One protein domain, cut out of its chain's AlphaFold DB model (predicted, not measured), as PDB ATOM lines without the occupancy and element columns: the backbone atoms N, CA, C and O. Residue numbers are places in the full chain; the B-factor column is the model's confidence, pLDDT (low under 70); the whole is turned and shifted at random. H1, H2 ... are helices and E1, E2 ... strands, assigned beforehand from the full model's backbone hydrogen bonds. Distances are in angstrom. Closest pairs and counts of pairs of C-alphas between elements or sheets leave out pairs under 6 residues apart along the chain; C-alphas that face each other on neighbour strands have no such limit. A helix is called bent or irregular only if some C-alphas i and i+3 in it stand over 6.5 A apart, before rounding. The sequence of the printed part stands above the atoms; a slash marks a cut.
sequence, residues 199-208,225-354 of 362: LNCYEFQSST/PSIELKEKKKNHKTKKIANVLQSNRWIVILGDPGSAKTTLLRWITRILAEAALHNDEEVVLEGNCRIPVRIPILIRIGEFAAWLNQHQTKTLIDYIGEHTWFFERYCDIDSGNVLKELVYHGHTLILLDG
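This is residues 199 to 208 and 225 to 354 of the 362 residues of the protein "Hypothetical protein" of Rotaria sp. Silwood1 (UniProt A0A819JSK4). Two parallel strands side by side, E5 and E6, make the middle of the domain, and the long helix H2 packs on them. Beyond the strands lies a loose cluster of three helices, H3, H4 and H5; beyond H2 lie the hairpin E3 and E4, with H1 packed on E4, and the small strand pair E1 and E2. The printed part has 140 residues, with five named helices and six named strands in the order E1 E2 H1 H2 E3 E4 E5 H3 H4 H5 E6; the class is mixed, helices and strands. Its three sheets have two strands each: E1 and E2 antiparallel, E3 and E4 antiparallel, E5 and E6 parallel. The whole is compact, with a radius of gyration of the C-alphas of 16.6 A and spans of 50 by 35 by 32 A.

E5, residues 295 to 300, and E6, residues 348 to 353, run parallel at 20 degrees; N 299 and O 351 are 2.8 A apart, within hydrogen-bond range. H2, residues 261 to 277, comes closest to E5 at the C-alphas of Thr 269 and Pro 296, 5.3 A apart. With H3, residues 301 to 310, H4, residues 316 to 319, and H5, residues 333 to 345, the two strands form a strand-helix-strand unit, parallel neighbour strands with helices between them along the chain. H3 and H4 are close but not clearly touching, their closest C-alphas, Phe 304 and Tyr 319, 7.1 A apart. H4 and H5 are likewise close but not clearly touching, at Ile 317 and Lys 340, C-alphas 6.8 A apart. E3, residues 282 to 285, and E4, residues 289 to 292, form an antiparallel hairpin, with N 283 and O 291 2.8 A apart. E4 runs on into E5 across a break of 2 residues, at 87 degrees. H1, residues 241 to 247, comes closest to E4 at the C-alphas of Gln 246 and Ile 291, 5.7 A apart. E1, residues 199 to 201, and E2, residues 237 to 240, are antiparallel, with N 199 and O 239 2.9 A apart. Every O i to N i+4 pair is within hydrogen-bond range in H1 and H2, 5 of 6 in H3 and 5 of 9 in H5; H4 is too short for such a pair.

E1 begins at C-alpha 199, (131.191, 127.493, 131.116), and E6 ends at C-alpha 353, (137.489, 142.229, 125.305). H2 is 24.5 A long, H5 21.1 A, E5 16.5 A, E6 15.9 A and H3 14.5 A. H5 is irregular: C-alphas 334 and 337 are 7.5 A apart.

The C-alphas farthest apart, Thr 208 and Asp 334, are 51.1 A apart. Residues 209 to 224 are not printed, with 22.2 A between C-alphas 208 and 225. The links H1 to H2 and H4 to H5 are long; residues 255 to 260 in the first stand free. Mean pLDDT of the printed part is 81.1, with residues 201 to 208, 225 to 237 and 247 to 248 under 70.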
ATOM      1  N   LEU A 199     131.426 126.271 130.366       70.94
ATOM      2  CA  LEU A 199     131.191 127.493 131.116       70.94
ATOM      3  C   LEU A 199     130.339 127.171 132.335       70.94
ATOM      4  O   LEU A 199     129.282 126.542 132.232       70.94
ATOM      5  N   ASN A 200     130.790 127.642 133.495       72.38
ATOM      6  CA  ASN A 200     129.938 127.717 134.669       72.38
ATOM      7  C   ASN A 200     128.962 128.866 134.450       72.38
ATOM      8  O   ASN A 200     129.298 130.035 134.633       72.38
ATOM      9  N   CYS A 201     127.761 128.525 133.999       60.28
ATOM     10  CA  CYS A 201     126.738 129.516 133.749       60.28
ATOM     11  C   CYS A 201     126.114 129.935 135.075       60.28
ATOM     12  O   CYS A 201     125.479 129.132 135.762       60.28
ATOM     13  N   TYR A 202     126.264 131.215 135.398       57.66
ATOM     14  CA  TYR A 202     125.432 131.878 136.391       57.66
ATOM     15  C   TYR A 202     124.095 132.204 135.742       57.66
ATOM     16  O   TYR A 202     123.815 133.334 135.357       57.66
ATOM     17  N   GLU A 203     123.292 131.164 135.553       51.12
ATOM     18  CA  GLU A 203     121.917 131.333 135.128       51.12
ATOM     19  C   GLU A 203     121.016 131.497 136.335       51.12
ATOM     20  O   GLU A 203     121.001 130.695 137.269       51.12
ATOM     21  N   PHE A 204     120.211 132.542 136.268       43.97
ATOM     22  CA  PHE A 204     119.070 132.724 137.130       43.97
ATOM     23  C   PHE A 204     117.941 131.824 136.589       43.97
ATOM     24  O   PHE A 204     117.287 132.151 135.598       43.97
ATOM     25  N   GLN A 205     117.794 130.618 137.157       43.03
ATOM     26  CA  GLN A 205     116.815 129.634 136.682       43.03
ATOM     27  C   GLN A 205     115.400 129.900 137.204       43.03
ATOM     28  O   GLN A 205     115.153 130.164 138.379       43.03
ATOM     29  N   SER A 206     114.438 129.678 136.310       34.03
ATOM     30  CA  SER A 206     113.036 129.446 136.628       34.03
ATOM     31  C   SER A 206     112.811 128.008 137.102       34.03
ATOM     32  O   SER A 206     113.143 127.062 136.390       34.03
ATOM     33  N   SER A 207     112.155 127.827 138.245       28.73
ATOM     34  CA  SER A 207     111.584 126.543 138.654       28.73
ATOM     35  C   SER A 207     110.281 126.267 137.894       28.73
ATOM     36  O   SER A 207     109.211 126.603 138.390       28.73
ATOM     37  N   THR A 208     110.366 125.680 136.704       31.39
ATOM     38  CA  THR A 208     109.291 124.853 136.133       31.39
ATOM     39  C   THR A 208     109.892 123.933 135.077       31.39
ATOM     40  O   THR A 208     110.191 124.381 133.972       31.39
ATOM     41  N   PRO A 225     114.688 140.662 121.395       38.78
ATOM     42  CA  PRO A 225     114.712 141.552 122.553       38.78
ATOM     43  C   PRO A 225     115.458 140.917 123.736       38.78
ATOM     44  O   PRO A 225     115.609 139.699 123.826       38.78
ATOM     45  N   SER A 226     115.937 141.753 124.660       35.94
ATOM     46  CA  SER A 226     116.543 141.302 125.917       35.94
ATOM     47  C   SER A 226     115.552 140.436 126.703       35.94
ATOM     48  O   SER A 226     114.494 140.922 127.105       35.94
ATOM     49  N   ILE A 227     115.906 139.172 126.936       38.72
ATOM     50  CA  ILE A 227     115.214 138.300 127.888       38.72
ATOM     51  C   ILE A 227     115.835 138.573 129.255       38.72
ATOM     52  O   ILE A 227     117.041 138.399 129.435       38.72
ATOM     53  N   GLU A 228     115.032 139.033 130.207       37.50
ATOM     54  CA  GLU A 228     115.474 139.189 131.588       37.50
ATOM     55  C   GLU A 228     115.345 137.832 132.289       37.50
ATOM     56  O   GLU A 228     114.256 137.263 132.405       37.50
ATOM     57  N   LEU A 229     116.476 137.269 132.713       39.19
ATOM     58  CA  LEU A 229     116.512 135.959 133.358       39.19
ATOM     59  C   LEU A 229     115.883 136.043 134.761       39.19
ATOM     60  O   LEU A 229     116.123 136.976 135.529       39.19
ATOM     61  N   LYS A 230     115.042 135.059 135.101       38.19
ATOM     62  CA  LYS A 230     114.315 135.016 136.379       38.19
ATOM     63  C   LYS A 230     115.263 134.799 137.548       38.19
ATOM     64  O   LYS A 230     115.734 133.682 137.733       38.19
ATOM     65  N   GLU A 231     115.438 135.783 138.424       39.34
ATOM     66  CA  GLU A 231     116.128 135.541 139.692       39.34
ATOM     67  C   GLU A 231     115.360 134.537 140.560       39.34
ATOM     68  O   GLU A 231     114.303 134.864 141.106       39.34
ATOM     69  N   LYS A 232     115.906 133.320 140.712       38.28
ATOM     70  CA  LYS A 232     115.824 132.509 141.939       38.28
ATOM     71  C   LYS A 232     116.777 131.300 141.904       38.28
ATOM     72  O   LYS A 232     116.736 130.479 141.003       38.28
ATOM     73  N   LYS A 233     117.564 131.192 142.985       38.38
ATOM     74  CA  LYS A 233     118.575 130.173 143.355       38.38
ATOM     75  C   LYS A 233     119.815 130.064 142.450       38.38
ATOM     76  O   LYS A 233     119.738 129.693 141.287       38.38
ATOM     77  N   LYS A 234     120.987 130.290 143.067       43.06
ATOM     78  CA  LYS A 234     122.307 129.906 142.548       43.06
ATOM     79  C   LYS A 234     122.335 128.389 142.358       43.06
ATOM     80  O   LYS A 234     122.434 127.664 143.342       43.06
ATOM     81  N   ASN A 235     122.262 127.921 141.118       48.84
ATOM     82  CA  ASN A 235     122.677 126.570 140.770       48.84
ATOM     83  C   ASN A 235     123.803 126.671 139.747       48.84
ATOM     84  O   ASN A 235     123.637 127.246 138.676       48.84
ATOM     85  N   HIS A 236     124.953 126.097 140.087       53.47
ATOM     86  CA  HIS A 236     126.077 125.965 139.174       53.47
ATOM     87  C   HIS A 236     125.748 124.864 138.161       53.47
ATOM     88  O   HIS A 236     126.021 123.692 138.408       53.47
ATOM     89  N   LYS A 237     125.111 125.219 137.038       69.75
ATOM     90  CA  LYS A 237     124.955 124.288 135.919       69.75
ATOM     91  C   LYS A 237     125.985 124.622 134.857       69.75
ATOM     92  O   LYS A 237     125.991 125.707 134.282       69.75
ATOM     93  N   THR A 238     126.856 123.664 134.594       75.50
ATOM     94  CA  THR A 238     127.826 123.774 133.519       75.50
ATOM     95  C   THR A 238     127.109 123.645 132.174       75.50
ATOM     96  O   THR A 238     126.334 122.707 131.966       75.50
ATOM     97  N   LYS A 239     127.350 124.583 131.254       78.25
ATOM     98  CA  LYS A 239     126.855 124.516 129.874       78.25
ATOM     99  C   LYS A 239     128.013 124.582 128.888       78.25
ATOM    100  O   LYS A 239     129.040 125.203 129.148       78.25
ATOM    101  N   LYS A 240     127.818 123.956 127.729       81.38
ATOM    102  CA  LYS A 240     128.702 124.141 126.575       81.38
ATOM    103  C   LYS A 240     128.532 125.550 126.011       81.38
ATOM    104  O   LYS A 240     127.405 126.052 125.972       81.38
ATOM    105  N   ILE A 241     129.618 126.138 125.512       83.56
ATOM    106  CA  ILE A 241     129.627 127.473 124.890       83.56
ATOM    107  C   ILE A 241     128.554 127.634 123.802       83.56
ATOM    108  O   ILE A 241     127.868 128.650 123.761       83.56
ATOM    109  N   ALA A 242     128.340 126.601 122.986       80.75
ATOM    110  CA  ALA A 242     127.364 126.613 121.902       80.75
ATOM    111  C   ALA A 242     125.935 126.907 122.398       80.75
ATOM    112  O   ALA A 242     125.239 127.754 121.843       80.75
ATOM    113  N   ASN A 243     125.530 126.293 123.515       76.50
ATOM    114  CA  ASN A 243     124.217 126.532 124.121       76.50
ATOM    115  C   ASN A 243     124.097 127.964 124.656       76.50
ATOM    116  O   ASN A 243     123.023 128.562 124.589       76.50
ATOM    117  N   VAL A 244     125.194 128.506 125.195       80.00
ATOM    118  CA  VAL A 244     125.231 129.876 125.714       80.00
ATOM    119  C   VAL A 244     125.045 130.870 124.571       80.00
ATOM    120  O   VAL A 244     124.159 131.713 124.669       80.00
ATOM    121  N   LEU A 245     125.801 130.717 123.478       80.69
ATOM    122  CA  LEU A 245     125.709 131.564 122.284       80.69
ATOM    123  C   LEU A 245     124.348 131.458 121.582       80.69
ATOM    124  O   LEU A 245     123.855 132.443 121.045       80.69
ATOM    125  N   GLN A 246     123.720 130.279 121.600       74.44
ATOM    126  CA  GLN A 246     122.420 130.070 120.962       74.44
ATOM    127  C   GLN A 246     121.260 130.711 121.737       74.44
ATOM    128  O   GLN A 246     120.286 131.147 121.128       74.44
ATOM    129  N   SER A 247     121.318 130.705 123.070       68.81
ATOM    130  CA  SER A 247     120.164 131.047 123.917       68.81
ATOM    131  C   SER A 247     120.241 132.435 124.555       68.81
ATOM    132  O   SER A 247     119.237 132.899 125.092       68.81
ATOM    133  N   ASN A 248     121.403 133.096 124.532       68.75
ATOM    134  CA  ASN A 248     121.612 134.354 125.248       68.75
ATOM    135  C   ASN A 248     122.041 135.473 124.302       68.75
ATOM    136  O   ASN A 248     123.040 135.365 123.599       68.75
ATOM    137  N   ARG A 249     121.309 136.590 124.355       73.12
ATOM    138  CA  ARG A 249     121.656 137.826 123.641       73.12
ATOM    139  C   ARG A 249     122.817 138.575 124.299       73.12
ATOM    140  O   ARG A 249     123.659 139.130 123.604       73.12
ATOM    141  N   TRP A 250     122.824 138.625 125.630       78.25
ATOM    142  CA  TRP A 250     123.816 139.343 126.427       78.25
ATOM    143  C   TRP A 250     124.563 138.340 127.291       78.25
ATOM    144  O   TRP A 250     123.943 137.586 128.041       78.25
ATOM    145  N   ILE A 251     125.886 138.304 127.158       83.50
ATOM    146  CA  ILE A 251     126.738 137.332 127.838       83.50
ATOM    147  C   ILE A 251     127.872 138.098 128.507       83.50
ATOM    148  O   ILE A 251     128.621 138.807 127.841       83.50
ATOM    149  N   VAL A 252     128.012 137.919 129.817       86.44
ATOM    150  CA  VAL A 252     129.177 138.384 130.575       86.44
ATOM    151  C   VAL A 252     130.024 137.165 130.913       86.44
ATOM    152  O   VAL A 252     129.549 136.231 131.558       86.44
ATOM    153  N   ILE A 253     131.275 137.160 130.453       86.88
ATOM    154  CA  ILE A 253     132.227 136.073 130.704       86.88
ATOM    155  C   ILE A 253     133.174 136.515 131.815       86.88
ATOM    156  O   ILE A 253     134.004 137.398 131.619       86.88
ATOM    157  N   LEU A 254     133.053 135.878 132.977       85.94
ATOM    158  CA  LEU A 254     133.898 136.135 134.139       85.94
ATOM    159  C   LEU A 254     134.978 135.060 134.270       85.94
ATOM    160  O   LEU A 254     134.766 133.897 133.921       85.94
ATOM    161  N   GLY A 255     136.130 135.447 134.801       84.38
ATOM    162  CA  GLY A 255     137.236 134.547 135.104       84.38
ATOM    163  C   GLY A 255     138.475 135.327 135.518       84.38
ATOM    164  O   GLY A 255     138.591 136.511 135.193       84.38
ATOM    165  N   ASP A 256     139.388 134.662 136.219       85.00
ATOM    166  CA  ASP A 256     140.630 135.268 136.695       85.00
ATOM    167  C   ASP A 256     141.510 135.771 135.530       85.00
ATOM    168  O   ASP A 256     141.346 135.353 134.371       85.00
ATOM    169  N   PRO A 257     142.465 136.682 135.786       84.12
ATOM    170  CA  PRO A 257     143.513 136.990 134.820       84.12
ATOM    171  C   PRO A 257     144.178 135.702 134.314       84.12
ATOM    172  O   PRO A 257     144.496 134.799 135.083       84.12
ATOM    173  N   GLY A 258     144.346 135.581 132.996       82.56
ATOM    174  CA  GLY A 258     144.888 134.364 132.383       82.56
ATOM    175  C   GLY A 258     143.888 133.213 132.191       82.56
ATOM    176  O   GLY A 258     144.255 132.206 131.590       82.56
ATOM    177  N   SER A 259     142.605 133.357 132.556       84.75
ATOM    178  CA  SER A 259     141.571 132.322 132.333       84.75
ATOM    179  C   SER A 259     141.162 132.121 130.861       84.75
ATOM    180  O   SER A 259     140.152 131.479 130.562       84.75
ATOM    181  N   ALA A 260     141.932 132.678 129.920       88.06
ATOM    182  CA  ALA A 260     141.733 132.565 128.480       88.06
ATOM    183  C   ALA A 260     140.399 133.167 127.969       88.06
ATOM    184  O   ALA A 260     139.815 132.639 127.017       88.06
ATOM    185  N   LYS A 261     139.927 134.273 128.577       92.00
ATOM    186  CA  LYS A 261     138.739 135.046 128.136       92.00
ATOM    187  C   LYS A 261     138.934 135.612 126.728       92.00
ATOM    188  O   LYS A 261     138.218 135.227 125.809       92.00
ATOM    189  N   THR A 262     139.983 136.409 126.535       91.69
ATOM    190  CA  THR A 262     140.400 136.936 125.229       91.69
ATOM    191  C   THR A 262     140.566 135.824 124.200       91.69
ATOM    192  O   THR A 262     140.093 135.913 123.074       91.69
ATOM    193  N   THR A 263     141.192 134.719 124.600       91.56
ATOM    194  CA  THR A 263     141.382 133.543 123.752       91.56
ATOM    195  C   THR A 263     140.061 132.947 123.263       91.56
ATOM    196  O   THR A 263     139.951 132.587 122.093       91.56
ATOM    197  N   LEU A 264     139.053 132.858 124.136       92.38
ATOM    198  CA  LEU A 264     137.716 132.395 123.772       92.38
ATOM    199  C   LEU A 264     137.041 133.360 122.788       92.38
ATOM    200  O   LEU A 264     136.500 132.900 121.788       92.38
ATOM    201  N   LEU A 265     137.114 134.675 123.028       94.62
ATOM    202  CA  LEU A 265     136.535 135.679 122.125       94.62
ATOM    203  C   LEU A 265     137.175 135.611 120.732       94.62
ATOM    204  O   LEU A 265     136.463 135.559 119.735       94.62
ATOM    205  N   ARG A 266     138.508 135.494 120.658       94.25
ATOM    206  CA  ARG A 266     139.243 135.307 119.395       94.25
ATOM    207  C   ARG A 266     138.809 134.042 118.653       94.25
ATOM    208  O   ARG A 266     138.634 134.080 117.438       94.25
ATOM    209  N   TRP A 267     138.630 132.931 119.371       93.69
ATOM    210  CA  TRP A 267     138.138 131.687 118.778       93.69
ATOM    211  C   TRP A 267     136.727 131.854 118.199       93.69
ATOM    212  O   TRP A 267     136.512 131.467 117.054       93.69
ATOM    213  N   ILE A 268     135.803 132.494 118.930       93.94
ATOM    214  CA  ILE A 268     134.438 132.775 118.444       93.94
ATOM    215  C   ILE A 268     134.478 133.642 117.179       93.94
ATOM    216  O   ILE A 268     133.804 133.330 116.199       93.94
ATOM    217  N   THR A 269     135.290 134.703 117.166       95.94
ATOM    218  CA  THR A 269     135.448 135.557 115.982       95.94
ATOM    219  C   THR A 269     135.968 134.769 114.785       95.94
ATOM    220  O   THR A 269     135.451 134.930 113.683       95.94
ATOM    221  N   ARG A 270     136.962 133.896 114.991       94.94
ATOM    222  CA  ARG A 270     137.545 133.079 113.920       94.94
ATOM    223  C   ARG A 270     136.520 132.129 113.303       94.94
ATOM    224  O   ARG A 270     136.323 132.187 112.097       94.94
ATOM    225  N   ILE A 271     135.853 131.298 114.107       93.94
ATOM    226  CA  ILE A 271     134.928 130.276 113.584       93.94
ATOM    227  C   ILE A 271     133.713 130.896 112.878       93.94
ATOM    228  O   ILE A 271     133.243 130.359 111.881       93.94
ATOM    229  N   LEU A 272     133.214 132.041 113.368       94.25
ATOM    230  CA  LEU A 272     132.096 132.744 112.737       94.25
ATOM    231  C   LEU A 272     132.522 133.421 111.432       94.25
ATOM    232  O   LEU A 272     131.765 133.388 110.468       94.25
ATOM    233  N   ALA A 273     133.725 134.001 111.382       95.44
ATOM    234  CA  ALA A 273     134.269 134.572 110.152       95.44
ATOM    235  C   ALA A 273     134.572 133.490 109.101       95.44
ATOM    236  O   ALA A 273     134.307 133.706 107.924       95.44
ATOM    237  N   GLU A 274     135.081 132.324 109.514       94.31
ATOM    238  CA  GLU A 274     135.288 131.170 108.629       94.31
ATOM    239  C   GLU A 274     133.963 130.707 108.022       94.31
ATOM    240  O   GLU A 274     133.862 130.617 106.803       94.31
ATOM    241  N   ALA A 275     132.936 130.478 108.839       92.75
ATOM    242  CA  ALA A 275     131.625 130.058 108.351       92.75
ATOM    243  C   ALA A 275     130.973 131.111 107.436       92.75
ATOM    244  O   ALA A 275     130.479 130.783 106.358       92.75
ATOM    245  N   ALA A 276     131.048 132.393 107.808       92.06
ATOM    246  CA  ALA A 276     130.532 133.486 106.987       92.06
ATOM    247  C   ALA A 276     131.245 133.585 105.626       92.06
ATOM    248  O   ALA A 276     130.594 133.815 104.611       92.06
ATOM    249  N   LEU A 277     132.563 133.359 105.577       92.44
ATOM    250  CA  LEU A 277     133.335 133.362 104.332       92.44
ATOM    251  C   LEU A 277     132.947 132.209 103.389       92.44
ATOM    252  O   LEU A 277     133.033 132.364 102.171       92.44
ATOM    253  N   HIS A 278     132.511 131.071 103.936       90.38
ATOM    254  CA  HIS A 278     132.028 129.923 103.160       90.38
ATOM    255  C   HIS A 278     130.532 130.004 102.811       90.38
ATOM    256  O   HIS A 278     130.029 129.123 102.118       90.38
ATOM    257  N   ASN A 279     129.841 131.080 103.210       84.69
ATOM    258  CA  ASN A 279     128.387 131.245 103.097       84.69
ATOM    259  C   ASN A 279     127.586 130.163 103.839       84.69
ATOM    260  O   ASN A 279     126.488 129.799 103.416       84.69
ATOM    261  N   ASP A 280     128.122 129.654 104.948       87.06
ATOM    262  CA  ASP A 280     127.384 128.743 105.815       87.06
ATOM    263  C   ASP A 280     126.306 129.511 106.594       87.06
ATOM    264  O   ASP A 280     126.527 130.623 107.078       87.06
ATOM    265  N   GLU A 281     125.130 128.906 106.767       83.06
ATOM    266  CA  GLU A 281     124.061 129.484 107.598       83.06
ATOM    267  C   GLU A 281     124.288 129.223 109.097       83.06
ATOM    268  O   GLU A 281     123.840 129.989 109.958       83.06
ATOM    269  N   GLU A 282     125.005 128.144 109.426       86.38
ATOM    270  CA  GLU A 282     125.226 127.684 110.794       86.38
ATOM    271  C   GLU A 282     126.651 127.153 110.997       86.38
ATOM    272  O   GLU A 282     127.197 126.447 110.155       86.38
ATOM    273  N   VAL A 283     127.223 127.408 112.176       86.88
ATOM    274  CA  VAL A 283     128.460 126.761 112.632       86.88
ATOM    275  C   VAL A 283     128.101 125.511 113.422       86.88
ATOM    276  O   VAL A 283     127.368 125.579 114.415       86.88
ATOM    277  N   VAL A 284     128.646 124.367 113.010       86.94
ATOM    278  CA  VAL A 284     128.502 123.103 113.740       86.94
ATOM    279  C   VAL A 284     129.629 122.978 114.760       86.94
ATOM    280  O   VAL A 284     130.799 122.862 114.410       86.94
ATOM    281  N   LEU A 285     129.260 122.984 116.036       84.12
ATOM    282  CA  LEU A 285     130.159 122.797 117.169       84.12
ATOM    283  C   LEU A 285     130.039 121.383 117.746       84.12
ATOM    284  O   LEU A 285     129.088 120.639 117.479       84.12
ATOM    285  N   GLU A 286     131.007 121.018 118.584       76.50
ATOM    286  CA  GLU A 286     131.078 119.697 119.201       76.50
ATOM    287  C   GLU A 286     129.787 119.261 119.916       76.50
ATOM    288  O   GLU A 286     129.183 119.977 120.724       76.50
ATOM    289  N   GLY A 287     129.382 118.015 119.654       71.00
ATOM    290  CA  GLY A 287     128.091 117.480 120.088       71.00
ATOM    291  C   GLY A 287     126.924 117.847 119.165       71.00
ATOM    292  O   GLY A 287     125.784 117.819 119.622       71.00
ATOM    293  N   ASN A 288     127.202 118.176 117.895       75.75
ATOM    294  CA  ASN A 288     126.210 118.501 116.860       75.75
ATOM    295  C   ASN A 288     125.332 119.715 117.222       75.75
ATOM    296  O   ASN A 288     124.161 119.798 116.844       75.75
ATOM    297  N   CYS A 289     125.892 120.641 118.004       76.12
ATOM    298  CA  CYS A 289     125.220 121.881 118.361       76.12
ATOM    299  C   CYS A 289     125.430 122.888 117.233       76.12
ATOM    300  O   CYS A 289     126.566 123.135 116.837       76.12
ATOM    301  N   ARG A 290     124.341 123.455 116.718       81.25
ATOM    302  CA  ARG A 290     124.382 124.418 115.618       81.25
ATOM    303  C   ARG A 290     124.089 125.813 116.141       81.25
ATOM    304  O   ARG A 290     123.084 126.013 116.831       81.25
ATOM    305  N   ILE A 291     124.976 126.754 115.836       82.19
ATOM    306  CA  ILE A 291     124.768 128.175 116.119       82.19
ATOM    307  C   ILE A 291     124.596 128.931 114.799       82.19
ATOM    308  O   ILE A 291     125.345 128.657 113.863       82.19
ATOM    309  N   PRO A 292     123.636 129.865 114.700       82.94
ATOM    310  CA  PRO A 292     123.471 130.665 113.493       82.94
ATOM    311  C   PRO A 292     124.703 131.543 113.269       82.94
ATOM    312  O   PRO A 292     125.260 132.092 114.227       82.94
ATOM    313  N   VAL A 293     125.111 131.703 112.011       86.81
ATOM    314  CA  VAL A 293     126.206 132.611 111.663       86.81
ATOM    315  C   VAL A 293     125.779 134.055 111.928       86.81
ATOM    316  O   VAL A 293     124.726 134.525 111.498       86.81
ATOM    317  N   ARG A 294     126.619 134.768 112.679       89.25
ATOM    318  CA  ARG A 294     126.519 136.205 112.945       89.25
ATOM    319  C   ARG A 294     127.860 136.830 112.621       89.25
ATOM    320  O   ARG A 294     128.891 136.248 112.947       89.25
ATOM    321  N   ILE A 295     127.844 138.018 112.026       93.00
ATOM    322  CA  ILE A 295     129.066 138.736 111.669       93.00
ATOM    323  C   ILE A 295     129.776 139.164 112.958       93.00
ATOM    324  O   ILE A 295     129.218 139.972 113.710       93.00
ATOM    325  N   PRO A 296     130.965 138.616 113.265       95.88
ATOM    326  CA  PRO A 296     131.619 138.905 114.528       95.88
ATOM    327  C   PRO A 296     132.313 140.267 114.454       95.88
ATOM    328  O   PRO A 296     133.027 140.544 113.494       95.88
ATOM    329  N   ILE A 297     132.138 141.104 115.475       96.94
ATOM    330  CA  ILE A 297     132.836 142.386 115.649       96.94
ATOM    331  C   ILE A 297     133.536 142.328 117.003       96.94
ATOM    332  O   ILE A 297     132.872 142.390 118.036       96.94
ATOM    333  N   LEU A 298     134.858 142.159 117.011       97.06
ATOM    334  CA  LEU A 298     135.651 142.047 118.239       97.06
ATOM    335  C   LEU A 298     136.333 143.375 118.560       97.06
ATOM    336  O   LEU A 298     137.182 143.841 117.811       97.06
ATOM    337  N   ILE A 299     135.965 143.965 119.691       96.44
ATOM    338  CA  ILE A 299     136.421 145.278 120.136       96.44
ATOM    339  C   ILE A 299     137.285 145.110 121.381       96.44
ATOM    340  O   ILE A 299     136.827 144.592 122.402       96.44
ATOM    341  N   ARG A 300     138.527 145.600 121.313       94.50
ATOM    342  CA  ARG A 300     139.373 145.788 122.495       94.50
ATOM    343  C   ARG A 300     138.934 147.053 123.215       94.50
ATOM    344  O   ARG A 300     139.066 148.156 122.689       94.50
ATOM    345  N   ILE A 301     138.432 146.892 124.429       93.88
ATOM    346  CA  ILE A 301     137.862 147.985 125.207       93.88
ATOM    347  C   ILE A 301     138.912 149.049 125.557       93.88
ATOM    348  O   ILE A 301     138.613 150.237 125.466       93.88
ATOM    349  N   GLY A 302     140.156 148.656 125.845       91.00
ATOM    350  CA  GLY A 302     141.244 149.617 126.066       91.00
ATOM    351  C   GLY A 302     141.539 150.508 124.847       91.00
ATOM    352  O   GLY A 302     141.800 151.699 125.000       91.00
ATOM    353  N   GLU A 303     141.444 149.966 123.627       92.94
ATOM    354  CA  GLU A 303     141.645 150.747 122.394       92.94
ATOM    355  C   GLU A 303     140.447 151.664 122.114       92.94
ATOM    356  O   GLU A 303     140.632 152.821 121.736       92.94
ATOM    357  N   PHE A 304     139.228 151.186 122.384       93.94
ATOM    358  CA  PHE A 304     138.028 152.019 122.333       93.94
ATOM    359  C   PHE A 304     138.101 153.189 123.320       93.94
ATOM    360  O   PHE A 304     137.821 154.318 122.930       93.94
ATOM    361  N   ALA A 305     138.518 152.954 124.568       92.06
ATOM    362  CA  ALA A 305     138.650 154.006 125.575       92.06
ATOM    363  C   ALA A 305     139.663 155.083 125.144       92.06
ATOM    364  O   ALA A 305     139.377 156.278 125.217       92.06
ATOM    365  N   ALA A 306     140.817 154.669 124.608       91.19
ATOM    366  CA  ALA A 306     141.811 155.596 124.070       91.19
ATOM    367  C   ALA A 306     141.270 156.416 122.883       91.19
ATOM    368  O   ALA A 306     141.523 157.618 122.795       91.19
ATOM    369  N   TRP A 307     140.502 155.784 121.991       93.12
ATOM    370  CA  TRP A 307     139.847 156.467 120.878       93.12
ATOM    371  C   TRP A 307     138.767 157.446 121.358       93.12
ATOM    372  O   TRP A 307     138.709 158.574 120.872       93.12
ATOM    373  N   LEU A 308     137.957 157.054 122.344       92.88
ATOM    374  CA  LEU A 308     136.875 157.866 122.901       92.88
ATOM    375  C   LEU A 308     137.399 159.138 123.577       92.88
ATOM    376  O   LEU A 308     136.802 160.201 123.417       92.88
ATOM    377  N   ASN A 309     138.562 159.073 124.233       91.25
ATOM    378  CA  ASN A 309     139.227 160.252 124.803       91.25
ATOM    379  C   ASN A 309     139.533 161.330 123.751       91.25
ATOM    380  O   ASN A 309     139.533 162.520 124.063       91.25
ATOM    381  N   GLN A 310     139.763 160.926 122.500       92.31
ATOM    382  CA  GLN A 310     139.985 161.833 121.369       92.31
ATOM    383  C   GLN A 310     138.672 162.240 120.674       92.31
ATOM    384  O   GLN A 310     138.664 163.170 119.870       92.31
ATOM    385  N   HIS A 311     137.559 161.571 120.988       92.19
ATOM    386  CA  HIS A 311     136.272 161.681 120.301       92.19
ATOM    387  C   HIS A 311     135.095 161.719 121.294       92.19
ATOM    388  O   HIS A 311     134.163 160.925 121.195       92.19
ATOM    389  N   GLN A 312     135.110 162.657 122.246       89.44
ATOM    390  CA  GLN A 312     134.201 162.670 123.410       89.44
ATOM    391  C   GLN A 312     132.694 162.673 123.085       89.44
ATOM    392  O   GLN A 312     131.886 162.269 123.913       89.44
ATOM    393  N   THR A 313     132.291 163.122 121.893       90.81
ATOM    394  CA  THR A 313     130.881 163.149 121.459       90.81
ATOM    395  C   THR A 313     130.441 161.886 120.714       90.81
ATOM    396  O   THR A 313     129.290 161.798 120.283       90.81
ATOM    397  N   LYS A 314     131.347 160.926 120.511       92.75
ATOM    398  CA  LYS A 314     131.101 159.708 119.739       92.75
ATOM    399  C   LYS A 314     130.699 158.540 120.633       92.75
ATOM    400  O   LYS A 314     130.950 158.512 121.832       92.75
ATOM    401  N   THR A 315     130.059 157.554 120.021       90.94
ATOM    402  CA  THR A 315     129.517 156.364 120.682       90.94
ATOM    403  C   THR A 315     130.299 155.102 120.317       90.94
ATOM    404  O   THR A 315     131.121 155.096 119.400       90.94
ATOM    405  N   LEU A 316     129.994 153.979 120.980       92.12
ATOM    406  CA  LEU A 316     130.515 152.667 120.578       92.12
ATOM    407  C   LEU A 316     130.138 152.313 119.129       92.12
ATOM    408  O   LEU A 316     130.941 151.721 118.414       92.12
ATOM    409  N   ILE A 317     128.938 152.699 118.677       91.56
ATOM    410  CA  ILE A 317     128.501 152.482 117.290       91.56
ATOM    411  C   ILE A 317     129.361 153.282 116.314       91.56
ATOM    412  O   ILE A 317     129.668 152.788 115.234       91.56
ATOM    413  N   ASP A 318     129.794 154.487 116.688       92.31
ATOM    414  CA  ASP A 318     130.682 155.286 115.843       92.31
ATOM    415  C   ASP A 318     132.057 154.641 115.664       92.31
ATOM    416  O   ASP A 318     132.623 154.757 114.577       92.31
ATOM    417  N   TYR A 319     132.541 153.939 116.694       94.25
ATOM    418  CA  TYR A 319     133.817 153.223 116.682       94.25
ATOM    419  C   TYR A 319     133.791 151.933 115.849       94.25
ATOM    420  O   TYR A 319     134.832 151.460 115.388       94.25
ATOM    421  N   ILE A 320     132.614 151.346 115.610       94.12
ATOM    422  CA  ILE A 320     132.485 150.201 114.702       94.12
ATOM    423  C   ILE A 320     132.904 150.636 113.292       94.12
ATOM    424  O   ILE A 320     132.394 151.615 112.754       94.12
ATOM    425  N   GLY A 321     133.852 149.906 112.701       91.56
ATOM    426  CA  GLY A 321     134.536 150.286 111.457       91.56
ATOM    427  C   GLY A 321     135.892 150.973 111.664       91.56
ATOM    428  O   GLY A 321     136.780 150.783 110.846       91.56
ATOM    429  N   GLU A 322     136.096 151.654 112.794       92.19
ATOM    430  CA  GLU A 322     137.397 152.224 113.199       92.19
ATOM    431  C   GLU A 322     138.178 151.309 114.145       92.19
ATOM    432  O   GLU A 322     139.388 151.465 114.310       92.19
ATOM    433  N   HIS A 323     137.485 150.352 114.769       93.88
ATOM    434  CA  HIS A 323     138.076 149.391 115.691       93.88
ATOM    435  C   HIS A 323     139.297 148.664 115.119       93.88
ATOM    436  O   HIS A 323     139.361 148.281 113.945       93.88
ATOM    437  N   THR A 324     140.263 148.452 116.007       92.94
ATOM    438  CA  THR A 324     141.540 147.820 115.705       92.94
ATOM    439  C   THR A 324     141.759 146.574 116.554       92.94
ATOM    440  O   THR A 324     141.100 146.335 117.568       92.94
ATOM    441  N   TRP A 325     142.702 145.753 116.109       91.94
ATOM    442  CA  TRP A 325     143.285 144.678 116.887       91.94
ATOM    443  C   TRP A 325     144.782 144.930 117.013       91.94
ATOM    444  O   TRP A 325     145.532 144.731 116.059       91.94
ATOM    445  N   PHE A 326     145.228 145.403 118.178       88.56
ATOM    446  CA  PHE A 326     146.616 145.810 118.398       88.56
ATOM    447  C   PHE A 326     147.101 146.845 117.371       88.56
ATOM    448  O   PHE A 326     148.205 146.712 116.826       88.56
ATOM    449  N   PHE A 327     146.276 147.874 117.147       86.69
ATOM    450  CA  PHE A 327     146.471 148.976 116.188       86.69
ATOM    451  C   PHE A 327     146.387 148.596 114.700       86.69
ATOM    452  O   PHE A 327     146.581 149.452 113.839       86.69
ATOM    453  N   GLU A 328     146.066 147.343 114.372       89.88
ATOM    454  CA  GLU A 328     145.793 146.925 112.994       89.88
ATOM    455  C   GLU A 328     144.287 146.983 112.717       89.88
ATOM    456  O   GLU A 328     143.482 146.482 113.502       89.88
ATOM    457  N   ARG A 329     143.888 147.617 111.612       90.44
ATOM    458  CA  ARG A 329     142.473 147.820 111.270       90.44
ATOM    459  C   ARG A 329     141.852 146.594 110.607       90.44
ATOM    460  O   ARG A 329     142.468 145.963 109.747       90.44
ATOM    461  N   TYR A 330     140.591 146.320 110.945       91.94
ATOM    462  CA  TYR A 330     139.769 145.317 110.252       91.94
ATOM    463  C   TYR A 330     139.205 145.815 108.921       91.94
ATOM    464  O   TYR A 330     138.911 145.014 108.039       91.94
ATOM    465  N   CYS A 331     139.041 147.125 108.774       88.88
ATOM    466  CA  CYS A 331     138.408 147.753 107.622       88.88
ATOM    467  C   CYS A 331     139.238 148.947 107.169       88.88
ATOM    468  O   CYS A 331     139.940 149.566 107.972       88.88
ATOM    469  N   ASP A 332     139.119 149.288 105.896       83.62
ATOM    470  CA  ASP A 332     139.595 150.574 105.408       83.62
ATOM    471  C   ASP A 332     138.621 151.684 105.842       83.62
ATOM    472  O   ASP A 332     137.442 151.426 106.106       83.62
ATOM    473  N   ILE A 333     139.126 152.920 105.947       73.12
ATOM    474  CA  ILE A 333     138.425 154.070 106.558       73.12
ATOM    475  C   ILE A 333     137.043 154.294 105.924       73.12
ATOM    476  O   ILE A 333     136.061 154.541 106.620       73.12
ATOM    477  N   ASP A 334     136.944 154.130 104.606       75.12
ATOM    478  CA  ASP A 334     135.726 154.442 103.857       75.12
ATOM    479  C   ASP A 334     134.653 153.340 103.942       75.12
ATOM    480  O   ASP A 334     133.508 153.550 103.541       75.12
ATOM    481  N   SER A 335     134.984 152.163 104.483       78.56
ATOM    482  CA  SER A 335     134.093 150.991 104.476       78.56
ATOM    483  C   SER A 335     133.436 150.687 105.826       78.56
ATOM    484  O   SER A 335     132.607 149.781 105.925       78.56
ATOM    485  N   GLY A 336     133.740 151.461 106.875       74.81
ATOM    486  CA  GLY A 336     133.219 151.226 108.228       74.81
ATOM    487  C   GLY A 336     131.688 151.274 108.352       74.81
ATOM    488  O   GLY A 336     131.114 150.647 109.245       74.81
ATOM    489  N   ASN A 337     131.002 151.959 107.432       89.00
ATOM    490  CA  ASN A 337     129.541 152.078 107.438       89.00
ATOM    491  C   ASN A 337     128.815 150.745 107.190       89.00
ATOM    492  O   ASN A 337     127.718 150.563 107.714       89.00
ATOM    493  N   VAL A 338     129.435 149.795 106.479       92.69
ATOM    494  CA  VAL A 338     128.828 148.480 106.195       92.69
ATOM    495  C   VAL A 338     128.624 147.675 107.483       92.69
ATOM    496  O   VAL A 338     127.574 147.067 107.696       92.69
ATOM    497  N   LEU A 339     129.589 147.719 108.409       93.62
ATOM    498  CA  LEU A 339     129.440 147.062 109.712       93.62
ATOM    499  C   LEU A 339     128.353 147.721 110.561       93.62
ATOM    500  O   LEU A 339     127.627 147.026 111.269       93.62
ATOM    501  N   LYS A 340     128.208 149.050 110.486       92.19
ATOM    502  CA  LYS A 340     127.136 149.767 111.193       92.19
ATOM    503  C   LYS A 340     125.766 149.367 110.646       92.19
ATOM    504  O   LYS A 340     124.869 149.070 111.431       92.19
ATOM    505  N   GLU A 341     125.621 149.280 109.323       90.94
ATOM    506  CA  GLU A 341     124.409 148.778 108.662       90.94
ATOM    507  C   GLU A 341     124.044 147.369 109.164       90.94
ATOM    508  O   GLU A 341     122.910 147.137 109.593       90.94
ATOM    509  N   LEU A 342     125.011 146.450 109.251       90.06
ATOM    510  CA  LEU A 342     124.783 145.113 109.814       90.06
ATOM    511  C   LEU A 342     124.288 145.135 111.264       90.06
ATOM    512  O   LEU A 342     123.429 144.328 111.633       90.06
ATOM    513  N   VAL A 343     124.824 146.036 112.095       90.50
ATOM    514  CA  VAL A 343     124.374 146.200 113.485       90.50
ATOM    515  C   VAL A 343     122.909 146.633 113.519       90.50
ATOM    516  O   VAL A 343     122.123 146.039 114.258       90.50
ATOM    517  N   TYR A 344     122.516 147.609 112.692       87.31
ATOM    518  CA  TYR A 344     121.125 148.070 112.611       87.31
ATOM    519  C   TYR A 344     120.172 146.964 112.135       87.31
ATOM    520  O   TYR A 344     119.082 146.785 112.696       87.31
ATOM    521  N   HIS A 345     120.598 146.157 111.162       86.62
ATOM    522  CA  HIS A 345     119.816 145.018 110.684       86.62
ATOM    523  C   HIS A 345     119.783 143.833 111.661       86.62
ATOM    524  O   HIS A 345     118.836 143.048 111.613       86.62
ATOM    525  N   GLY A 346     120.703 143.773 112.628       85.88
ATOM    526  CA  GLY A 346     120.713 142.767 113.695       85.88
ATOM    527  C   GLY A 346     121.464 141.483 113.337       85.88
ATOM    528  O   GLY A 346     121.197 140.438 113.929       85.88
ATOM    529  N   HIS A 347     122.407 141.557 112.395       88.81
ATOM    530  CA  HIS A 347     123.159 140.397 111.897       88.81
ATOM    531  C   HIS A 347     124.525 140.204 112.563       88.81
ATOM    532  O   HIS A 347     125.297 139.340 112.149       88.81
ATOM    533  N   THR A 348     124.840 140.986 113.597       91.81
ATOM    534  CA  THR A 348     126.164 141.006 114.229       91.81
ATOM    535  C   THR A 348     126.199 140.314 115.588       91.81
ATOM    536  O   THR A 348     125.215 140.280 116.330       91.81
ATOM    537  N   LEU A 349     127.375 139.788 115.928       92.69
ATOM    538  CA  LEU A 349     127.761 139.431 117.288       92.69
ATOM    539  C   LEU A 349     128.883 140.381 117.713       92.69
ATOM    540  O   LEU A 349     129.995 140.290 117.197       92.69
ATOM    541  N   ILE A 350     128.598 141.290 118.645       95.19
ATOM    542  CA  ILE A 350     129.598 142.223 119.175       95.19
ATOM    543  C   ILE A 350     130.273 141.577 120.387       95.19
ATOM    544  O   ILE A 350     129.611 141.225 121.364       95.19
ATOM    545  N   LEU A 351     131.591 141.421 120.312       96.31
ATOM    546  CA  LEU A 351     132.440 140.849 121.347       96.31
ATOM    547  C   LEU A 351     133.293 141.964 121.951       96.31
ATOM    548  O   LEU A 351     134.002 142.660 121.230       96.31
ATOM    549  N   LEU A 352     133.233 142.125 123.270       95.81
ATOM    550  CA  LEU A 352     133.980 143.147 124.003       95.81
ATOM    551  C   LEU A 352     135.057 142.466 124.855       95.81
ATOM    552  O   LEU A 352     134.734 141.617 125.685       95.81
ATOM    553  N   ASP A 353     136.322 142.816 124.632       94.44
ATOM    554  CA  ASP A 353     137.489 142.229 125.305       94.44
ATOM    555  C   ASP A 353     138.196 143.257 126.197       94.44
ATOM    556  O   ASP A 353     138.409 144.393 125.774       94.44
ATOM    557  N   GLY A 354     138.578 142.846 127.411       89.44
ATOM    558  CA  GLY A 354     139.332 143.682 128.354       89.44
ATOM    559  C   GLY A 354     138.499 144.725 129.108       89.44
ATOM    560  O   GLY A 354     138.964 145.839 129.322       89.44
TER     561      GLY A 354